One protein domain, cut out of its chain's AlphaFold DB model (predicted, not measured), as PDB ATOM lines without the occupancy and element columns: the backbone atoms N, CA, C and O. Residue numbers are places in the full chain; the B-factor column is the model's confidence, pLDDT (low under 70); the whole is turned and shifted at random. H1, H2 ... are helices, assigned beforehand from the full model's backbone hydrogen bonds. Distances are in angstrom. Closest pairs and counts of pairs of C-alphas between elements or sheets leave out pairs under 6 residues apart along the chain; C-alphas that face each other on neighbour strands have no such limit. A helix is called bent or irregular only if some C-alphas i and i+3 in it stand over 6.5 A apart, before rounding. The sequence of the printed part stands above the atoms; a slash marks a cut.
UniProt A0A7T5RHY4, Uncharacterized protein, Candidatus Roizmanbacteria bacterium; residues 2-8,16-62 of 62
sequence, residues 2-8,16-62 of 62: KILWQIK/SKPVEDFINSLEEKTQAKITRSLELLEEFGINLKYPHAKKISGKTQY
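AT A GLANCE: This is residues 2 to 8 and 16 to 62 of the 62 residues of an uncharacterized protein of Candidatus Roizmanbacteria bacterium (UniProt A0A7T5RHY4). A short helix, H1, and a long one, H2, are joined by a tight turn into a narrow, uneven V, and a tail without named elements leaves the far end of H2, its residues 56 to 62 sticking out as a free arm. H2 is kinked by 56 degrees near residue 41, and the separate first piece, residues 2 to 8, runs beside its later part. The printed part has 54 residues with two named helices, H1 then H2, and no named strand; the class is all helix. The whole is loose, with a radius of gyration of the C-alphas of 13.7 A and spans of 38 by 32 by 22 A.

HOW THE PARTS SIT: Residues 2 to 8 hold no named element. H1, residues 18 to 25, and H2, residues 28 to 47, form a helical hairpin over a tight link of 2 residues. They only just touch, with 3 pairs of C-alphas within 8 A, and H2 does so with residues 31 to 34 alone. The closest C-alphas are those of Ile 23 and Gln 31, 6.1 A apart. The two helices run opposite ways at a steep tilt of 37 degrees, only just steep. In H1 every O i to N i+4 pair is within hydrogen-bond range; in H2 14 of 16 are.

IN THESE COORDINATES: H1 begins at C-alpha 18, (-149.391, 57.681, 7.384), and measures 10.4 A from first to last C-alpha. H2 begins at C-alpha 28, (-134.237, 53.058, 15.539), and ends at C-alpha 47, (-131.846, 71.141, -5.295), a length of 27.7 A. H2 is irregular: C-alphas 43 and 46 are 9.5 A apart.

THE WHOLE: Residues 9 to 15 are not printed, and C-alphas 8 and 16 are 13.5 A apart across this cut. The two C-alphas farthest apart, those of Lys 2 and Tyr 62, are separated by 43.1 A. Residues 48 to 62 hold no named element, and Tyr 62 is the chain's last residue. The mean pLDDT of the printed part is 87.5, with residue 2 and residues 59 to 62 under 70.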
ATOM      1  N   LYS A   2    -128.614  76.287   9.297       68.75
ATOM      2  CA  LYS A   2    -129.616  77.155   8.670       68.75
ATOM      3  C   LYS A   2    -130.631  76.246   7.979       68.75
ATOM      4  O   LYS A   2    -130.268  75.569   7.028       68.75
ATOM      5  N   ILE A   3    -131.857  76.197   8.488       72.88
ATOM      6  CA  ILE A   3    -132.942  75.420   7.875       72.88
ATOM      7  C   ILE A   3    -133.490  76.256   6.715       72.88
ATOM      8  O   ILE A   3    -133.907  77.394   6.933       72.88
ATOM      9  N   LEU A   4    -133.415  75.739   5.485       83.81
ATOM     10  CA  LEU A   4    -133.842  76.460   4.278       83.81
ATOM     11  C   LEU A   4    -135.248  76.052   3.832       83.81
ATOM     12  O   LEU A   4    -135.985  76.882   3.302       83.81
ATOM     13  N   TRP A   5    -135.629  74.801   4.083       92.44
ATOM     14  CA  TRP A   5    -136.921  74.240   3.712       92.44
ATOM     15  C   TRP A   5    -137.624  73.642   4.924       92.44
ATOM     16  O   TRP A   5    -137.002  72.981   5.746       92.44
ATOM     17  N   GLN A   6    -138.938  73.858   5.014       91.31
ATOM     18  CA  GLN A   6    -139.773  73.241   6.041       91.31
ATOM     19  C   GLN A   6    -140.389  71.948   5.504       91.31
ATOM     20  O   GLN A   6    -141.134  71.976   4.520       91.31
ATOM     21  N   ILE A   7    -140.155  70.834   6.195       91.06
ATOM     22  CA  ILE A   7    -140.847  69.572   5.918       91.06
ATOM     23  C   ILE A   7    -142.194  69.562   6.639       91.06
ATOM     24  O   ILE A   7    -142.299  69.866   7.826       91.06
ATOM     25  N   LYS A   8    -143.251  69.215   5.902       92.38
ATOM     26  CA  LYS A   8    -144.596  69.010   6.443       92.38
ATOM     27  C   LYS A   8    -145.062  67.613   6.073       92.38
ATOM     28  O   LYS A   8    -145.113  67.274   4.892       92.38
ATOM     29  N   SER A  16    -155.088  61.158  10.341       91.44
ATOM     30  CA  SER A  16    -154.012  60.170  10.203       91.44
ATOM     31  C   SER A  16    -152.816  60.744   9.450       91.44
ATOM     32  O   SER A  16    -152.979  61.495   8.482       91.44
ATOM     33  N   LYS A  17    -151.610  60.372   9.876       95.56
ATOM     34  CA  LYS A  17    -150.357  60.853   9.293       95.56
ATOM     35  C   LYS A  17    -149.525  59.654   8.851       95.56
ATOM     36  O   LYS A  17    -148.514  59.336   9.468       95.56
ATOM     37  N   PRO A  18    -149.912  58.998   7.745       94.12
ATOM     38  CA  PRO A  18    -149.391  57.681   7.384       94.12
ATOM     39  C   PRO A  18    -147.865  57.640   7.237       94.12
ATOM     40  O   PRO A  18    -147.254  56.623   7.535       94.12
ATOM     41  N   VAL A  19    -147.241  58.738   6.797       93.25
ATOM     42  CA  VAL A  19    -145.778  58.822   6.682       93.25
ATOM     43  C   VAL A  19    -145.112  58.901   8.059       93.25
ATOM     44  O   VAL A  19    -144.138  58.196   8.291       93.25
ATOM     45  N   GLU A  20    -145.633  59.728   8.968       94.00
ATOM     46  CA  GLU A  20    -145.105  59.857  10.334       94.00
ATOM     47  C   GLU A  20    -145.309  58.545  11.110       94.00
ATOM     48  O   GLU A  20    -144.361  58.016  11.686       94.00
ATOM     49  N   ASP A  21    -146.507  57.963  11.022       94.88
ATOM     50  CA  ASP A  21    -146.852  56.682  11.647       94.88
ATOM     51  C   ASP A  21    -145.957  55.543  11.130       94.88
ATOM     52  O   ASP A  21    -145.458  54.729  11.909       94.88
ATOM     53  N   PHE A  22    -145.690  55.512   9.818       94.94
ATOM     54  CA  PHE A  22    -144.779  54.541   9.218       94.94
ATOM     55  C   PHE A  22    -143.360  54.687   9.762       94.94
ATOM     56  O   PHE A  22    -142.787  53.693  10.199       94.94
ATOM     57  N   ILE A  23    -142.800  55.900   9.784       94.56
ATOM     58  CA  ILE A  23    -141.440  56.132  10.294       94.56
ATOM     59  C   ILE A  23    -141.342  55.689  11.756       94.56
ATOM     60  O   ILE A  23    -140.422  54.952  12.106       94.56
ATOM     61  N   ASN A  24    -142.326  56.057  12.580       93.88
ATOM     62  CA  ASN A  24    -142.370  55.705  13.999       93.88
ATOM     63  C   ASN A  24    -142.493  54.192  14.247       93.88
ATOM     64  O   ASN A  24    -142.065  53.712  15.292       93.88
ATOM     65  N   SER A  25    -143.043  53.432  13.296       96.56
ATOM     66  CA  SER A  25    -143.153  51.971  13.395       96.56
ATOM     67  C   SER A  25    -141.846  51.213  13.112       96.56
ATOM     68  O   SER A  25    -141.760  50.016  13.384       96.56
ATOM     69  N   LEU A  26    -140.829  51.881  12.555       96.50
ATOM     70  CA  LEU A  26    -139.559  51.256  12.170       96.50
ATOM     71  C   LEU A  26    -138.579  51.174  13.346       96.50
ATOM     72  O   LEU A  26    -138.659  51.940  14.301       96.50
ATOM     73  N   GLU A  27    -137.594  50.283  13.239       97.19
ATOM     74  CA  GLU A  27    -136.465  50.205  14.174       97.19
ATOM     75  C   GLU A  27    -135.627  51.500  14.179       97.19
ATOM     76  O   GLU A  27    -135.464  52.159  13.147       97.19
ATOM     77  N   GLU A  28    -135.011  51.822  15.320       95.25
ATOM     78  CA  GLU A  28    -134.237  53.058  15.539       95.25
ATOM     79  C   GLU A  28    -133.163  53.295  14.462       95.25
ATOM     80  O   GLU A  28    -132.996  54.399  13.940       95.25
ATOM     81  N   LYS A  29    -132.477  52.228  14.037       95.88
ATOM     82  CA  LYS A  29    -131.453  52.300  12.986       95.88
ATOM     83  C   LYS A  29    -132.025  52.746  11.639       95.88
ATOM     84  O   LYS A  29    -131.345  53.427  10.869       95.88
ATOM     85  N   THR A  30    -133.248  52.337  11.328       96.06
ATOM     86  CA  THR A  30    -133.924  52.698  10.081       96.06
ATOM     87  C   THR A  30    -134.528  54.096  10.185       96.06
ATOM     88  O   THR A  30    -134.392  54.872   9.238       96.06
ATOM     89  N   GLN A  31    -135.062  54.473  11.350       96.25
ATOM     90  CA  GLN A  31    -135.469  55.853  11.630       96.25
ATOM     91  C   GLN A  31    -134.306  56.831  11.419       96.25
ATOM     92  O   GLN A  31    -134.452  57.792  10.671       96.25
ATOM     93  N   ALA A  32    -133.113  56.533  11.947       95.56
ATOM     94  CA  ALA A  32    -131.927  57.378  11.775       95.56
ATOM     95  C   ALA A  32    -131.547  57.606  10.297       95.56
ATOM     96  O   ALA A  32    -131.156  58.711   9.911       95.56
ATOM     97  N   LYS A  33    -131.700  56.588   9.435       94.50
ATOM     98  CA  LYS A  33    -131.468  56.729   7.983       94.50
ATOM     99  C   LYS A  33    -132.475  57.675   7.329       94.50
ATOM    100  O   LYS A  33    -132.110  58.442   6.433       94.50
ATOM    101  N   ILE A  34    -133.733  57.608   7.757       94.75
ATOM    102  CA  ILE A  34    -134.799  58.470   7.248       94.75
ATOM    103  C   ILE A  34    -134.566  59.900   7.724       94.75
ATOM    104  O   ILE A  34    -134.532  60.796   6.886       94.75
ATOM    105  N   THR A  35    -134.291  60.107   9.014       93.25
ATOM    106  CA  THR A  35    -133.954  61.420   9.583       93.25
ATOM    107  C   THR A  35    -132.817  62.076   8.814       93.25
ATOM    108  O   THR A  35    -132.971  63.199   8.349       93.25
ATOM    109  N   ARG A  36    -131.729  61.348   8.538       93.44
ATOM    110  CA  ARG A  36    -130.619  61.875   7.731       93.44
ATOM    111  C   ARG A  36    -131.041  62.299   6.319       93.44
ATOM    112  O   ARG A  36    -130.498  63.251   5.764       93.44
ATOM    113  N   SER A  37    -131.989  61.591   5.715       92.94
ATOM    114  CA  SER A  37    -132.515  61.946   4.392       92.94
ATOM    115  C   SER A  37    -133.413  63.188   4.453       92.94
ATOM    116  O   SER A  37    -133.378  64.005   3.536       92.94
ATOM    117  N   LEU A  38    -134.177  63.350   5.538       92.75
ATOM    118  CA  LEU A  38    -134.994  64.537   5.795       92.75
ATOM    119  C   LEU A  38    -134.120  65.769   6.060       92.75
ATOM    120  O   LEU A  38    -134.367  66.798   5.450       92.75
ATOM    121  N   GLU A  39    -133.048  65.649   6.846       92.31
ATOM    122  CA  GLU A  39    -132.080  66.738   7.077       92.31
ATOM    123  C   GLU A  39    -131.491  67.264   5.757       92.31
ATOM    124  O   GLU A  39    -131.435  68.470   5.518       92.31
ATOM    125  N   LEU A  40    -131.108  66.357   4.850       92.62
ATOM    126  CA  LEU A  40    -130.641  66.732   3.511       92.62
ATOM    127  C   LEU A  40    -131.739  67.436   2.702       92.62
ATOM    128  O   LEU A  40    -131.456  68.358   1.938       92.62
ATOM    129  N   LEU A  41    -132.992  67.015   2.845       92.31
ATOM    130  CA  LEU A  41    -134.112  67.666   2.177       92.31
ATOM    131  C   LEU A  41    -134.407  69.054   2.770       92.31
ATOM    132  O   LEU A  41    -134.733  69.965   2.014       92.31
ATOM    133  N   GLU A  42    -134.247  69.254   4.077       92.94
ATOM    134  CA  GLU A  42    -134.375  70.563   4.735       92.94
ATOM    135  C   GLU A  42    -133.274  71.543   4.307       92.94
ATOM    136  O   GLU A  42    -133.521  72.747   4.169       92.94
ATOM    137  N   GLU A  43    -132.064  71.035   4.070       91.81
ATOM    138  CA  GLU A  43    -130.918  71.831   3.629       91.81
ATOM    139  C   GLU A  43    -130.987  72.157   2.129       91.81
ATOM    140  O   GLU A  43    -130.885  73.319   1.735       91.81
ATOM    141  N   PHE A  44    -131.194  71.157   1.270       90.62
ATOM    142  CA  PHE A  44    -131.092  71.329  -0.184       90.62
ATOM    143  C   PHE A  44    -132.443  71.547  -0.881       90.62
ATOM    144  O   PHE A  44    -132.482  72.114  -1.980       90.62
ATOM    145  N   GLY A  45    -133.553  71.116  -0.280       89.50
ATOM    146  CA  GLY A  45    -134.895  71.193  -0.856       89.50
ATOM    147  C   GLY A  45    -134.967  70.623  -2.269       89.50
ATOM    148  O   GLY A  45    -134.491  69.522  -2.546       89.50
ATOM    149  N   ILE A  46    -135.518  71.404  -3.201       87.69
ATOM    150  CA  ILE A  46    -135.641  71.017  -4.618       87.69
ATOM    151  C   ILE A  46    -134.293  70.834  -5.337       87.69
ATOM    152  O   ILE A  46    -134.258  70.264  -6.428       87.69
ATOM    153  N   ASN A  47    -133.191  71.317  -4.752       89.06
ATOM    154  CA  ASN A  47    -131.846  71.141  -5.295       89.06
ATOM    155  C   ASN A  47    -131.201  69.819  -4.859       89.06
ATOM    156  O   ASN A  47    -130.082  69.535  -5.290       89.06
ATOM    157  N   LEU A  48    -131.879  69.006  -4.037       89.62
ATOM    158  CA  LEU A  48    -131.421  67.664  -3.694       89.62
ATOM    159  C   LEU A  48    -131.456  66.776  -4.947       89.62
ATOM    160  O   LEU A  48    -132.484  66.637  -5.611       89.62
ATOM    161  N   LYS A  49    -130.309  66.189  -5.293       87.56
ATOM    162  CA  LYS A  49    -130.118  65.384  -6.510       87.56
ATOM    163  C   LYS A  49    -129.715  63.949  -6.165       87.56
ATOM    164  O   LYS A  49    -129.631  63.557  -5.001       87.56
ATOM    165  N   TYR A  50    -129.483  63.154  -7.204       85.06
ATOM    166  CA  TYR A  50    -128.995  61.783  -7.098       85.06
ATOM    167  C   TYR A  50    -127.703  61.718  -6.251       85.06
ATOM    168  O   TYR A  50    -126.865  62.609  -6.396       85.06
ATOM    169  N   PRO A  51    -127.511  60.693  -5.395       86.94
ATOM    170  CA  PRO A  51    -128.351  59.499  -5.217       86.94
ATOM    171  C   PRO A  51    -129.536  59.673  -4.255       86.94
ATOM    172  O   PRO A  51    -130.335  58.753  -4.117       86.94
ATOM    173  N   HIS A  52    -129.673  60.829  -3.602       86.62
ATOM    174  CA  HIS A  52    -130.627  61.025  -2.505       86.62
ATOM    175  C   HIS A  52    -132.042  61.378  -2.970       86.62
ATOM    176  O   HIS A  52    -133.013  61.017  -2.312       86.62
ATOM    177  N   ALA A  53    -132.173  62.049  -4.116       88.25
ATOM    178  CA  ALA A  53    -133.466  62.343  -4.718       88.25
ATOM    179  C   ALA A  53    -133.409  62.236  -6.244       88.25
ATOM    180  O   ALA A  53    -132.408  62.551  -6.891       88.25
ATOM    181  N   LYS A  54    -134.521  61.802  -6.836       88.69
ATOM    182  CA  LYS A  54    -134.722  61.761  -8.284       88.69
ATOM    183  C   LYS A  54    -136.075  62.374  -8.600       88.69
ATOM    184  O   LYS A  54    -137.072  62.036  -7.969       88.69
ATOM    185  N   LYS A  55    -136.120  63.245  -9.609       85.94
ATOM    186  CA  LYS A  55    -137.381  63.785 -10.115       85.94
ATOM    187  C   LYS A  55    -138.235  62.640 -10.656       85.94
ATOM    188  O   LYS A  55    -137.826  61.948 -11.589       85.94
ATOM    189  N   ILE A  56    -139.417  62.459 -10.081       83.94
ATOM    190  CA  ILE A  56    -140.412  61.517 -10.587       83.94
ATOM    191  C   ILE A  56    -141.217  62.258 -11.658       83.94
ATOM    192  O   ILE A  56    -141.925  63.216 -11.361       83.94
ATOM    193  N   SER A  57    -141.067  61.858 -12.920       80.62
ATOM    194  CA  SER A  57    -141.939  62.297 -14.011       80.62
ATOM    195  C   SER A  57    -142.981  61.212 -14.254       80.62
ATOM    196  O   SER A  57    -142.640  60.133 -14.743       80.62
ATOM    197  N   GLY A  58    -144.238  61.469 -13.903       70.81
ATOM    198  CA  GLY A  58    -145.325  60.567 -14.264       70.81
ATOM    199  C   GLY A  58    -145.551  60.623 -15.773       70.81
ATOM    200  O   GLY A  58    -145.958  61.659 -16.290       70.81
ATOM    201  N   LYS A  59    -145.313  59.524 -16.494       56.47
ATOM    202  CA  LYS A  59    -146.113  59.260 -17.691       56.47
ATOM    203  C   LYS A  59    -147.422  58.673 -17.176       56.47
ATOM    204  O   LYS A  59    -147.466  57.491 -16.852       56.47
ATOM    205  N   THR A  60    -148.464  59.487 -17.070       53.44
ATOM    206  CA  THR A  60    -149.837  58.974 -17.099       53.44
ATOM    207  C   THR A  60    -150.035  58.342 -18.473       53.44
ATOM    208  O   THR A  60    -150.310  59.040 -19.443       53.44
ATOM    209  N   GLN A  61    -149.765  57.045 -18.585       48.59
ATOM    210  CA  GLN A  61    -150.240  56.221 -19.691       48.59
ATOM    211  C   GLN A  61    -151.420  55.433 -19.131       48.59
ATOM    212  O   GLN A  61    -151.219  54.440 -18.433       48.59
ATOM    213  N   TYR A  62    -152.613  55.981 -19.352       43.44
ATOM    214  CA  TYR A  62    -153.856  55.218 -19.393       43.44
ATOM    215  C   TYR A  62    -154.084  54.789 -20.839       43.44
ATOM    216  O   TYR A  62    -153.719  55.595 -21.730       43.44
TER     217      TYR A  62